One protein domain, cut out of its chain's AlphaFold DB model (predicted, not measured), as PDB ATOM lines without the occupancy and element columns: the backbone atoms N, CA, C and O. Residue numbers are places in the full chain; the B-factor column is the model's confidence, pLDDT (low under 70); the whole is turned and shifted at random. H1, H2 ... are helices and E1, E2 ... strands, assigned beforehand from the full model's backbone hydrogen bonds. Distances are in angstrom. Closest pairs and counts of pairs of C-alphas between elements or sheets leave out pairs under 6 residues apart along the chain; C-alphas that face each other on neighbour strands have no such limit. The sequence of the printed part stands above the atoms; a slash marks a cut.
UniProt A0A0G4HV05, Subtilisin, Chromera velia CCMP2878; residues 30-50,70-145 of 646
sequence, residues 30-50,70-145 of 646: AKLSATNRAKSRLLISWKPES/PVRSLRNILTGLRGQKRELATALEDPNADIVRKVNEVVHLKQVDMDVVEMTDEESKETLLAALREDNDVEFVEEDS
ATOM      1  N   ALA A  30     172.228 210.961 190.238       80.12
ATOM      2  CA  ALA A  30     173.664 210.925 189.962       80.12
ATOM      3  C   ALA A  30     174.469 211.589 191.086       80.12
ATOM      4  O   ALA A  30     175.376 210.981 191.657       80.12
ATOM      5  N   LYS A  31     174.038 212.774 191.530       84.62
ATOM      6  CA  LYS A  31     174.613 213.442 192.701       84.62
ATOM      7  C   LYS A  31     174.534 212.570 193.955       84.62
ATOM      8  O   LYS A  31     175.499 212.497 194.717       84.62
ATOM      9  N   LEU A  32     173.402 211.901 194.185       83.38
ATOM     10  CA  LEU A  32     173.241 210.980 195.311       83.38
ATOM     11  C   LEU A  32     174.163 209.760 195.183       83.38
ATOM     12  O   LEU A  32     174.730 209.330 196.182       83.38
ATOM     13  N   SER A  33     174.347 209.231 193.973       83.94
ATOM     14  CA  SER A  33     175.286 208.141 193.686       83.94
ATOM     15  C   SER A  33     176.725 208.533 194.037       83.94
ATOM     16  O   SER A  33     177.358 207.855 194.848       83.94
ATOM     17  N   ALA A  34     177.205 209.676 193.532       82.62
ATOM     18  CA  ALA A  34     178.525 210.212 193.869       82.62
ATOM     19  C   ALA A  34     178.668 210.470 195.379       82.62
ATOM     20  O   ALA A  34     179.681 210.125 195.980       82.62
ATOM     21  N   THR A  35     177.618 210.994 196.021       84.69
ATOM     22  CA  THR A  35     177.595 211.221 197.476       84.69
ATOM     23  C   THR A  35     177.708 209.916 198.261       84.69
ATOM     24  O   THR A  35     178.471 209.844 199.219       84.69
ATOM     25  N   ASN A  36     176.967 208.879 197.871       84.88
ATOM     26  CA  ASN A  36     177.011 207.578 198.539       84.88
ATOM     27  C   ASN A  36     178.380 206.912 198.387       84.88
ATOM     28  O   ASN A  36     178.862 206.306 199.340       84.88
ATOM     29  N   ARG A  37     179.006 207.056 197.215       83.75
ATOM     30  CA  ARG A  37     180.357 206.560 196.953       83.75
ATOM     31  C   ARG A  37     181.411 207.314 197.768       83.75
ATOM     32  O   ARG A  37     182.236 206.684 198.414       83.75
ATOM     33  N   ALA A  38     181.351 208.644 197.808       84.25
ATOM     34  CA  ALA A  38     182.255 209.438 198.638       84.25
ATOM     35  C   ALA A  38     182.114 209.064 200.130       84.25
ATOM     36  O   ALA A  38     183.092 208.820 200.831       84.25
ATOM     37  N   LYS A  39     180.872 208.897 200.602       87.31
ATOM     38  CA  LYS A  39     180.564 208.501 201.984       87.31
ATOM     39  C   LYS A  39     181.062 207.120 202.390       87.31
ATOM     40  O   LYS A  39     181.086 206.859 203.592       87.31
ATOM     41  N   SER A  40     181.396 206.238 201.451       87.06
ATOM     42  CA  SER A  40     181.910 204.899 201.750       87.06
ATOM     43  C   SER A  40     183.434 204.812 201.702       87.06
ATOM     44  O   SER A  40     183.969 203.749 202.018       87.06
ATOM     45  N   ARG A  41     184.145 205.889 201.342       91.69
ATOM     46  CA  ARG A  41     185.587 205.850 201.069       91.69
ATOM     47  C   ARG A  41     186.414 206.713 202.016       91.69
ATOM     48  O   ARG A  41     185.999 207.791 202.438       91.69
ATOM     49  N   LEU A  42     187.613 206.222 202.316       94.25
ATOM     50  CA  LEU A  42     188.671 206.946 203.015       94.25
ATOM     51  C   LEU A  42     189.915 207.020 202.137       94.25
ATOM     52  O   LEU A  42     190.286 206.027 201.512       94.25
ATOM     53  N   LEU A  43     190.579 208.173 202.153       95.19
ATOM     54  CA  LEU A  43     191.901 208.369 201.570       95.19
ATOM     55  C   LEU A  43     192.932 208.404 202.694       95.19
ATOM     56  O   LEU A  43     192.773 209.144 203.668       95.19
ATOM     57  N   ILE A  44     193.975 207.586 202.569       94.44
ATOM     58  CA  ILE A  44     194.982 207.382 203.611       94.44
ATOM     59  C   ILE A  44     196.369 207.602 203.015       94.44
ATOM     60  O   ILE A  44     196.765 206.896 202.088       94.44
ATOM     61  N   SER A  45     197.121 208.537 203.594       93.25
ATOM     62  CA  SER A  45     198.567 208.639 203.388       93.25
ATOM     63  C   SER A  45     199.301 208.082 204.600       93.25
ATOM     64  O   SER A  45     198.908 208.302 205.754       93.25
ATOM     65  N   TRP A  46     200.400 207.381 204.347       87.50
ATOM     66  CA  TRP A  46     201.222 206.760 205.377       87.50
ATOM     67  C   TRP A  46     202.538 207.511 205.537       87.50
ATOM     68  O   TRP A  46     203.165 207.920 204.564       87.50
ATOM     69  N   LYS A  47     203.031 207.621 206.772       85.31
ATOM     70  CA  LYS A  47     204.371 208.162 207.010       85.31
ATOM     71  C   LYS A  47     205.423 207.270 206.335       85.31
ATOM     72  O   LYS A  47     205.273 206.040 206.338       85.31
ATOM     73  N   PRO A  48     206.521 207.841 205.812       75.50
ATOM     74  CA  PRO A  48     207.639 207.054 205.309       75.50
ATOM     75  C   PRO A  48     208.144 206.096 206.393       75.50
ATOM     76  O   PRO A  48     208.345 206.503 207.540       75.50
ATOM     77  N   GLU A  49     208.352 204.824 206.054       64.81
ATOM     78  CA  GLU A  49     208.935 203.874 207.004       64.81
ATOM     79  C   GLU A  49     210.350 204.323 207.387       64.81
ATOM     80  O   GLU A  49     211.185 204.601 206.521       64.81
ATOM     81  N   SER A  50     210.654 204.371 208.688       46.03
ATOM     82  CA  SER A  50     212.045 204.500 209.128       46.03
ATOM     83  C   SER A  50     212.850 203.314 208.577       46.03
ATOM     84  O   SER A  50     212.346 202.192 208.662       46.03
ATOM     85  N   PRO A  70     201.514 190.074 217.334       41.56
ATOM     86  CA  PRO A  70     201.846 191.476 217.198       41.56
ATOM     87  C   PRO A  70     200.500 192.185 217.085       41.56
ATOM     88  O   PRO A  70     199.622 191.709 216.365       41.56
ATOM     89  N   VAL A  71     200.324 193.320 217.757       42.53
ATOM     90  CA  VAL A  71     199.319 194.288 217.308       42.53
ATOM     91  C   VAL A  71     199.688 194.577 215.854       42.53
ATOM     92  O   VAL A  71     200.698 195.232 215.589       42.53
ATOM     93  N   ARG A  72     198.991 193.953 214.899       55.19
ATOM     94  CA  ARG A  72     199.287 194.141 213.481       55.19
ATOM     95  C   ARG A  72     198.878 195.581 213.192       55.19
ATOM     96  O   ARG A  72     197.694 195.884 213.265       55.19
ATOM     97  N   SER A  73     199.857 196.455 212.940       67.62
ATOM     98  CA  SER A  73     199.616 197.849 212.525       67.62
ATOM     99  C   SER A  73     198.522 197.868 211.450       67.62
ATOM    100  O   SER A  73     198.536 197.009 210.556       67.62
ATOM    101  N   LEU A  74     197.566 198.805 211.536       71.88
ATOM    102  CA  LEU A  74     196.462 198.906 210.573       71.88
ATOM    103  C   LEU A  74     196.999 199.027 209.141       71.88
ATOM    104  O   LEU A  74     196.412 198.461 208.217       71.88
ATOM    105  N   ARG A  75     198.176 199.644 208.977       76.25
ATOM    106  CA  ARG A  75     198.937 199.673 207.723       76.25
ATOM    107  C   ARG A  75     199.187 198.285 207.151       76.25
ATOM    108  O   ARG A  75     198.882 198.035 205.987       76.25
ATOM    109  N   ASN A  76     199.711 197.366 207.956       72.75
ATOM    110  CA  ASN A  76     200.047 196.009 207.516       72.75
ATOM    111  C   ASN A  76     198.791 195.206 207.174       72.75
ATOM    112  O   ASN A  76     198.795 194.412 206.235       72.75
ATOM    113  N   ILE A  77     197.706 195.431 207.919       71.81
ATOM    114  CA  ILE A  77     196.408 194.809 207.655       71.81
ATOM    115  C   ILE A  77     195.867 195.275 206.300       71.81
ATOM    116  O   ILE A  77     195.584 194.439 205.443       71.81
ATOM    117  N   LEU A  78     195.765 196.590 206.083       75.69
ATOM    118  CA  LEU A  78     195.261 197.160 204.832       75.69
ATOM    119  C   LEU A  78     196.154 196.788 203.644       75.69
ATOM    120  O   LEU A  78     195.643 196.392 202.599       75.69
ATOM    121  N   THR A  79     197.476 196.797 203.831       75.44
ATOM    122  CA  THR A  79     198.441 196.352 202.814       75.44
ATOM    123  C   THR A  79     198.212 194.888 202.428       75.44
ATOM    124  O   THR A  79     198.169 194.570 201.242       75.44
ATOM    125  N   GLY A  80     197.984 193.995 203.399       67.50
ATOM    126  CA  GLY A  80     197.669 192.585 203.133       67.50
ATOM    127  C   GLY A  80     196.334 192.372 202.402       67.50
ATOM    128  O   GLY A  80     196.187 191.420 201.632       67.50
ATOM    129  N   LEU A  81     195.363 193.273 202.586       72.06
ATOM    130  CA  LEU A  81     194.062 193.200 201.911       72.06
ATOM    131  C   LEU A  81     194.114 193.573 200.423       72.06
ATOM    132  O   LEU A  81     193.219 193.149 199.691       72.06
ATOM    133  N   ARG A  82     195.165 194.265 199.956       72.69
ATOM    134  CA  ARG A  82     195.341 194.678 198.547       72.69
ATOM    135  C   ARG A  82     195.337 193.500 197.550       72.69
ATOM    136  O   ARG A  82     195.109 193.703 196.364       72.69
ATOM    137  N   GLY A  83     195.523 192.254 198.013       55.06
ATOM    138  CA  GLY A  83     195.509 191.053 197.157       55.06
ATOM    139  C   GLY A  83     194.841 189.794 197.730       55.06
ATOM    140  O   GLY A  83     194.560 188.871 196.968       55.06
ATOM    141  N   GLN A  84     194.551 189.720 199.037       54.38
ATOM    142  CA  GLN A  84     194.126 188.475 199.703       54.38
ATOM    143  C   GLN A  84     192.968 188.692 200.693       54.38
ATOM    144  O   GLN A  84     193.088 188.516 201.904       54.38
ATOM    145  N   LYS A  85     191.788 189.033 200.164       53.25
ATOM    146  CA  LYS A  85     190.584 189.358 200.954       53.25
ATOM    147  C   LYS A  85     190.123 188.263 201.937       53.25
ATOM    148  O   LYS A  85     189.493 188.570 202.943       53.25
ATOM    149  N   ARG A  86     190.361 186.979 201.634       48.06
ATOM    150  CA  ARG A  86     189.741 185.842 202.356       48.06
ATOM    151  C   ARG A  86     190.636 185.156 203.389       48.06
ATOM    152  O   ARG A  86     190.113 184.637 204.374       48.06
ATOM    153  N   GLU A  87     191.952 185.155 203.199       51.28
ATOM    154  CA  GLU A  87     192.870 184.409 204.074       51.28
ATOM    155  C   GLU A  87     193.241 185.203 205.338       51.28
ATOM    156  O   GLU A  87     193.269 184.632 206.428       51.28
ATOM    157  N   LEU A  88     193.386 186.534 205.244       48.97
ATOM    158  CA  LEU A  88     193.753 187.383 206.388       48.97
ATOM    159  C   LEU A  88     192.630 187.516 207.437       48.97
ATOM    160  O   LEU A  88     192.891 187.441 208.635       48.97
ATOM    161  N   ALA A  89     191.373 187.665 207.001       47.00
ATOM    162  CA  ALA A  89     190.215 187.885 207.883       47.00
ATOM    163  C   ALA A  89     189.839 186.661 208.742       47.00
ATOM    164  O   ALA A  89     189.143 186.792 209.752       47.00
ATOM    165  N   THR A  90     190.290 185.470 208.338       47.50
ATOM    166  CA  THR A  90     190.054 184.209 209.061       47.50
ATOM    167  C   THR A  90     191.140 183.953 210.118       47.50
ATOM    168  O   THR A  90     190.917 183.186 211.048       47.50
ATOM    169  N   ALA A  91     192.294 184.623 210.004       47.62
ATOM    170  CA  ALA A  91     193.465 184.446 210.865       47.62
ATOM    171  C   ALA A  91     193.618 185.523 211.963       47.62
ATOM    172  O   ALA A  91     194.573 185.476 212.735       47.62
ATOM    173  N   LEU A  92     192.721 186.513 212.019       49.47
ATOM    174  CA  LEU A  92     192.762 187.605 212.996       49.47
ATOM    175  C   LEU A  92     191.893 187.263 214.223       49.47
ATOM    176  O   LEU A  92     190.670 187.355 214.163       49.47
ATOM    177  N   GLU A  93     192.528 186.914 215.346       50.59
ATOM    178  CA  GLU A  93     191.922 186.877 216.695       50.59
ATOM    179  C   GLU A  93     192.046 188.253 217.405       50.59
ATOM    180  O   GLU A  93     192.328 188.336 218.598       50.59
ATOM    181  N   ASP A  94     191.902 189.352 216.655       55.34
ATOM    182  CA  ASP A  94     192.178 190.735 217.087       55.34
ATOM    183  C   ASP A  94     190.872 191.567 217.126       55.34
ATOM    184  O   ASP A  94     190.008 191.350 216.269       55.34
ATOM    185  N   PRO A  95     190.692 192.526 218.061       54.78
ATOM    186  CA  PRO A  95     189.582 193.493 218.051       54.78
ATOM    187  C   PRO A  95     189.343 194.217 216.710       54.78
ATOM    188  O   PRO A  95     188.226 194.659 216.453       54.78
ATOM    189  N   ASN A  96     190.341 194.298 215.825       59.53
ATOM    190  CA  ASN A  96     190.211 194.892 214.490       59.53
ATOM    191  C   ASN A  96     189.578 193.960 213.433       59.53
ATOM    192  O   ASN A  96     189.271 194.405 212.325       59.53
ATOM    193  N   ALA A  97     189.360 192.674 213.739       63.28
ATOM    194  CA  ALA A  97     188.857 191.686 212.779       63.28
ATOM    195  C   ALA A  97     187.467 192.033 212.214       63.28
ATOM    196  O   ALA A  97     187.177 191.724 211.056       63.28
ATOM    197  N   ASP A  98     186.616 192.694 213.000       68.62
ATOM    198  CA  ASP A  98     185.279 193.097 212.555       68.62
ATOM    199  C   ASP A  98     185.325 194.274 211.574       68.62
ATOM    200  O   ASP A  98     184.610 194.249 210.574       68.62
ATOM    201  N   ILE A  99     186.227 195.238 211.781       70.00
ATOM    202  CA  ILE A  99     186.451 196.354 210.848       70.00
ATOM    203  C   ILE A  99     187.028 195.827 209.527       70.00
ATOM    204  O   ILE A  99     186.581 196.211 208.451       70.00
ATOM    205  N   VAL A 100     187.956 194.867 209.590       69.00
ATOM    206  CA  VAL A 100     188.556 194.233 208.403       69.00
ATOM    207  C   VAL A 100     187.519 193.517 207.538       69.00
ATOM    208  O   VAL A 100     187.573 193.602 206.314       69.00
ATOM    209  N   ARG A 101     186.536 192.842 208.147       75.75
ATOM    210  CA  ARG A 101     185.437 192.184 207.410       75.75
ATOM    211  C   ARG A 101     184.528 193.170 206.673       75.75
ATOM    212  O   ARG A 101     183.778 192.748 205.794       75.75
ATOM    213  N   LYS A 102     184.577 194.448 207.050       84.88
ATOM    214  CA  LYS A 102     183.780 195.547 206.496       84.88
ATOM    215  C   LYS A 102     184.521 196.355 205.434       84.88
ATOM    216  O   LYS A 102     183.908 197.206 204.795       84.88
ATOM    217  N   VAL A 103     185.801 196.063 205.204       84.81
ATOM    218  CA  VAL A 103     186.554 196.608 204.073       84.81
ATOM    219  C   VAL A 103     186.061 195.938 202.791       84.81
ATOM    220  O   VAL A 103     186.246 194.733 202.575       84.81
ATOM    221  N   ASN A 104     185.417 196.725 201.931       84.00
ATOM    222  CA  ASN A 104     185.040 196.292 200.597       84.00
ATOM    223  C   ASN A 104     186.244 196.307 199.652       84.00
ATOM    224  O   ASN A 104     186.397 195.374 198.880       84.00
ATOM    225  N   GLU A 105     187.135 197.285 199.694       82.12
ATOM    226  CA  GLU A 105     188.316 197.271 198.824       82.12
ATOM    227  C   GLU A 105     189.421 198.168 199.367       82.12
ATOM    228  O   GLU A 105     189.154 199.099 200.121       82.12
ATOM    229  N   VAL A 106     190.659 197.867 198.976       84.56
ATOM    230  CA  VAL A 106     191.816 198.738 199.177       84.56
ATOM    231  C   VAL A 106     192.532 198.859 197.840       84.56
ATOM    232  O   VAL A 106     193.025 197.857 197.320       84.56
ATOM    233  N   VAL A 107     192.594 200.074 197.307       85.44
ATOM    234  CA  VAL A 107     193.331 200.410 196.085       85.44
ATOM    235  C   VAL A 107     194.537 201.243 196.477       85.44
ATOM    236  O   VAL A 107     194.391 202.230 197.191       85.44
ATOM    237  N   HIS A 108     195.720 200.843 196.018       88.38
ATOM    238  CA  HIS A 108     196.947 201.587 196.262       88.38
ATOM    239  C   HIS A 108     197.336 202.389 195.023       88.38
ATOM    240  O   HIS A 108     197.683 201.809 193.994       88.38
ATOM    241  N   LEU A 109     197.301 203.711 195.149       89.88
ATOM    242  CA  LEU A 109     197.702 204.666 194.127       89.88
ATOM    243  C   LEU A 109     199.209 204.901 194.260       89.88
ATOM    244  O   LEU A 109     199.680 205.576 195.178       89.88
ATOM    245  N   LYS A 110     199.981 204.248 193.391       89.38
ATOM    246  CA  LYS A 110     201.428 204.057 193.565       89.38
ATOM    247  C   LYS A 110     202.224 205.335 193.330       89.38
ATOM    248  O   LYS A 110     203.256 205.550 193.967       89.38
ATOM    249  N   GLN A 111     201.804 206.163 192.381       90.94
ATOM    250  CA  GLN A 111     202.491 207.409 192.072       90.94
ATOM    251  C   GLN A 111     202.264 208.451 193.167       90.94
ATOM    252  O   GLN A 111     203.208 209.132 193.577       90.94
ATOM    253  N   VAL A 112     201.050 208.551 193.696       91.00
ATOM    254  CA  VAL A 112     200.744 209.494 194.781       91.00
ATOM    255  C   VAL A 112     200.987 208.921 196.184       91.00
ATOM    256  O   VAL A 112     200.976 209.691 197.136       91.00
ATOM    257  N   ASP A 113     201.297 207.623 196.296       90.38
ATOM    258  CA  ASP A 113     201.569 206.883 197.543       90.38
ATOM    259  C   ASP A 113     200.423 206.984 198.557       90.38
ATOM    260  O   ASP A 113     200.581 207.428 199.693       90.38
ATOM    261  N   MET A 114     199.236 206.589 198.106       91.31
ATOM    262  CA  MET A 114     197.999 206.732 198.864       91.31
ATOM    263  C   MET A 114     197.152 205.474 198.752       91.31
ATOM    264  O   MET A 114     197.129 204.828 197.707       91.31
ATOM    265  N   ASP A 115     196.428 205.143 199.816       92.00
ATOM    266  CA  ASP A 115     195.389 204.121 199.761       92.00
ATOM    267  C   ASP A 115     194.005 204.747 199.712       92.00
ATOM    268  O   ASP A 115     193.675 205.616 200.518       92.00
ATOM    269  N   VAL A 116     193.174 204.232 198.810       91.81
ATOM    270  CA  VAL A 116     191.729 204.439 198.822       91.81
ATOM    271  C   VAL A 116     191.094 203.185 199.407       91.81
ATOM    272  O   VAL A 116     191.211 202.095 198.843       91.81
ATOM    273  N   VAL A 117     190.440 203.330 200.556       90.94
ATOM    274  CA  VAL A 117     189.753 202.235 201.246       90.94
ATOM    275  C   VAL A 117     188.256 202.431 201.121       90.94
ATOM    276  O   VAL A 117     187.714 203.405 201.640       90.94
ATOM    277  N   GLU A 118     187.580 201.486 200.475       88.94
ATOM    278  CA  GLU A 118     186.124 201.452 200.411       88.94
ATOM    279  C   GLU A 118     185.563 200.525 201.490       88.94
ATOM    280  O   GLU A 118     185.989 199.378 201.638       88.94
ATOM    281  N   MET A 119     184.570 201.014 202.224       88.75
ATOM    282  CA  MET A 119     183.883 200.316 203.304       88.75
ATOM    283  C   MET A 119     182.468 199.923 202.882       88.75
ATOM    284  O   MET A 119     181.829 200.593 202.075       88.75
ATOM    285  N   THR A 120     181.936 198.844 203.455       86.62
ATOM    286  CA  THR A 120     180.575 198.380 203.135       86.62
ATOM    287  C   THR A 120     179.467 199.266 203.701       86.62
ATOM    288  O   THR A 120     178.328 199.176 203.248       86.62
ATOM    289  N   ASP A 121     179.767 200.061 204.730       84.69
ATOM    290  CA  ASP A 121     178.814 200.945 205.396       84.69
ATOM    291  C   ASP A 121     179.510 202.123 206.100       84.69
ATOM    292  O   ASP A 121     180.684 202.054 206.468       84.69
ATOM    293  N   GLU A 122     178.753 203.210 206.275       85.62
ATOM    294  CA  GLU A 122     179.227 204.483 206.838       85.62
ATOM    295  C   GLU A 122     179.670 204.336 208.307       85.62
ATOM    296  O   GLU A 122     180.690 204.892 208.693       85.62
ATOM    297  N   GLU A 123     178.978 203.526 209.118       85.69
ATOM    298  CA  GLU A 123     179.320 203.305 210.535       85.69
ATOM    299  C   GLU A 123     180.693 202.630 210.700       85.69
ATOM    300  O   GLU A 123     181.528 203.058 211.507       85.69
ATOM    301  N   SER A 124     180.965 201.599 209.898       84.75
ATOM    302  CA  SER A 124     182.261 200.917 209.900       84.75
ATOM    303  C   SER A 124     183.375 201.829 209.383       84.75
ATOM    304  O   SER A 124     184.493 201.773 209.899       84.75
ATOM    305  N   LYS A 125     183.080 202.697 208.403       89.50
ATOM    306  CA  LYS A 125     184.015 203.722 207.921       89.50
ATOM    307  C   LYS A 125     184.378 204.713 209.021       89.50
ATOM    308  O   LYS A 125     185.562 204.938 209.237       89.50
ATOM    309  N   GLU A 126     183.401 205.256 209.748       88.88
ATOM    310  CA  GLU A 126     183.668 206.169 210.871       88.88
ATOM    311  C   GLU A 126     184.519 205.501 211.958       88.88
ATOM    312  O   GLU A 126     185.435 206.109 212.513       88.88
ATOM    313  N   THR A 127     184.263 204.217 212.220       86.81
ATOM    314  CA  THR A 127     185.060 203.432 213.169       86.81
ATOM    315  C   THR A 127     186.510 203.281 212.694       86.81
ATOM    316  O   THR A 127     187.439 203.509 213.470       86.81
ATOM    317  N   LEU A 128     186.722 202.942 211.416       87.50
ATOM    318  CA  LEU A 128     188.059 202.835 210.826       87.50
ATOM    319  C   LEU A 128     188.780 204.192 210.800       87.50
ATOM    320  O   LEU A 128     189.953 204.269 211.151       87.50
ATOM    321  N   LEU A 129     188.077 205.264 210.436       90.12
ATOM    322  CA  LEU A 129     188.598 206.630 210.427       90.12
ATOM    323  C   LEU A 129     189.086 207.051 211.817       90.12
ATOM    324  O   LEU A 129     190.185 207.591 211.946       90.12
ATOM    325  N   ALA A 130     188.295 206.789 212.861       88.56
ATOM    326  CA  ALA A 130     188.683 207.077 214.240       88.56
ATOM    327  C   ALA A 130     189.943 206.299 214.649       88.56
ATOM    328  O   ALA A 130     190.859 206.889 215.216       88.56
ATOM    329  N   ALA A 131     190.023 205.012 214.294       85.50
ATOM    330  CA  ALA A 131     191.190 204.184 214.584       85.50
ATOM    331  C   ALA A 131     192.456 204.675 213.852       85.50
ATOM    332  O   ALA A 131     193.517 204.787 214.458       85.50
ATOM    333  N   LEU A 132     192.341 205.032 212.568       87.81
ATOM    334  CA  LEU A 132     193.461 205.525 211.758       87.81
ATOM    335  C   LEU A 132     193.974 206.898 212.216       87.81
ATOM    336  O   LEU A 132     195.164 207.169 212.101       87.81
ATOM    337  N   ARG A 133     193.111 207.761 212.768       87.88
ATOM    338  CA  ARG A 133     193.529 209.061 213.326       87.88
ATOM    339  C   ARG A 133     194.422 208.933 214.561       87.88
ATOM    340  O   ARG A 133     195.183 209.853 214.849       87.88
ATOM    341  N   GLU A 134     194.316 207.826 215.290       84.62
ATOM    342  CA  GLU A 134     195.157 207.530 216.456       84.62
ATOM    343  C   GLU A 134     196.418 206.729 216.084       84.62
ATOM    344  O   GLU A 134     197.318 206.570 216.916       84.62
ATOM    345  N   ASP A 135     196.514 206.240 214.842       81.50
ATOM    346  CA  ASP A 135     197.634 205.430 214.380       81.50
ATOM    347  C   ASP A 135     198.871 206.301 214.096       81.50
ATOM    348  O   ASP A 135     198.847 207.286 213.356       81.50
ATOM    349  N   ASN A 136     200.002 205.918 214.693       83.81
ATOM    350  CA  ASN A 136     201.252 206.655 214.555       83.81
ATOM    351  C   ASN A 136     201.876 206.534 213.160       83.81
ATOM    352  O   ASN A 136     202.699 207.388 212.819       83.81
ATOM    353  N   ASP A 137     201.513 205.522 212.374       84.06
ATOM    354  CA  ASP A 137     202.029 205.295 211.023       84.06
ATOM    355  C   ASP A 137     201.235 206.076 209.957       84.06
ATOM    356  O   ASP A 137     201.715 206.220 208.831       84.06
ATOM    357  N   VAL A 138     200.061 206.624 210.294       88.31
ATOM    358  CA  VAL A 138     199.245 207.452 209.390       88.31
ATOM    359  C   VAL A 138     199.799 208.878 209.346       88.31
ATOM    360  O   VAL A 138     200.068 209.501 210.379       88.31
ATOM    361  N   GLU A 139     200.016 209.399 208.136       91.44
ATOM    362  CA  GLU A 139     200.350 210.810 207.912       91.44
ATOM    363  C   GLU A 139     199.080 211.659 207.976       91.44
ATOM    364  O   GLU A 139     199.001 212.602 208.762       91.44
ATOM    365  N   PHE A 140     198.074 211.277 207.191       94.06
ATOM    366  CA  PHE A 140     196.716 211.782 207.305       94.06
ATOM    367  C   PHE A 140     195.721 210.731 206.818       94.06
ATOM    368  O   PHE A 140     196.038 209.860 206.008       94.06
ATOM    369  N   VAL A 141     194.494 210.857 207.312       94.81
ATOM    370  CA  VAL A 141     193.334 210.120 206.829       94.81
ATOM    371  C   VAL A 141     192.157 211.079 206.740       94.81
ATOM    372  O   VAL A 141     191.894 211.848 207.673       94.81
ATOM    373  N   GLU A 142     191.450 211.040 205.621       94.88
ATOM    374  CA  GLU A 142     190.290 211.887 205.380       94.88
ATOM    375  C   GLU A 142     189.219 211.179 204.553       94.88
ATOM    376  O   GLU A 142     189.450 210.131 203.952       94.88
ATOM    377  N   GLU A 143     188.017 211.742 204.594       94.12
ATOM    378  CA  GLU A 143     186.887 211.265 203.809       94.12
ATOM    379  C   GLU A 143     186.994 211.751 202.366       94.12
ATOM    380  O   GLU A 143     187.470 212.857 202.096       94.12
ATOM    381  N   ASP A 144     186.501 210.929 201.447       93.38
ATOM    382  CA  ASP A 144     186.357 211.323 200.054       93.38
ATOM    383  C   ASP A 144     185.279 212.407 199.899       93.38
ATOM    384  O   ASP A 144     184.330 212.507 200.681       93.38
ATOM    385  N   SER A 145     185.434 213.254 198.888       92.94
ATOM    386  CA  SER A 145     184.590 214.422 198.657       92.94
ATOM    387  C   SER A 145     183.983 214.396 197.260       92.94
ATOM    388  O   SER A 145     184.619 213.982 196.294       92.94
TER     389      SER A 145
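Overview. This is residues 30 to 50 and 70 to 145 of the 646 residues of the protein "Subtilisin" of Chromera velia CCMP2878 (UniProt A0A0G4HV05). A twisted sheet of four strands is covered on one face by H4, running along the strands, and H2, running across them; the other face has no named helix. H1 reaches away from the sheet, and a long loop, residues 82 to 96, leads from H2 to the short H3. The printed part has 97 residues, in the order H1 E1 H2 H3 E2 E3 H4 E4; the sheet's order is E2 E3 E1 E4, all antiparallel, and the class is mixed. It is compact, with a radius of gyration of the C-alphas of 13.1 A and spans of 43 by 29 by 24 A.

Along the chain. H1, residues 30 to 38, begins at C-alpha 30 (173.664, 210.925, 189.962) and measures 12.3 A. E1 is residues 41 to 46, 16.2 A; H2 74 to 81, 10.6 A; H3 97 to 100, 5.1 A. E2, residues 103 to 109, 17.0 A, and E3, 114 to 119, 16.1 A, form a hairpin. H4, residues 122 to 134, measures 18.9 A; E4, 138 to 143, 14.1 A, ends at C-alpha 143 (186.887, 211.265, 203.809).

Arrangement. N 107 and O 116 of E2 and E3 are 2.9 A apart, N 44 and O 115 of E1 and E3 2.9 A, N 43 and O 142 of E1 and E4 2.9 A, each within hydrogen-bond range. H4 is 8.4 A over the sheet, at 11 degrees to E1 on the local plane. H2 is on the same face, at a height of 8.1 A. E3, H4 and E4 form a split strand-helix-strand unit, E1 between its strands, with a right-handed crossover. H3 only just touches H4, with 3 pairs of C-alphas within 8 A, the closest Ile 99 and Ser 124, 6.3 A. Every O i to N i+4 pair is within range in H1 and H2, 8 of 9 in H4; H3 is too short for one.

Size, cuts and confidence. Residues 51 to 69 are cut out, with 18.4 A between C-alphas 50 and 70. H2 to H3 is a long link. Low confidence, under 70, includes residues 83 to 98.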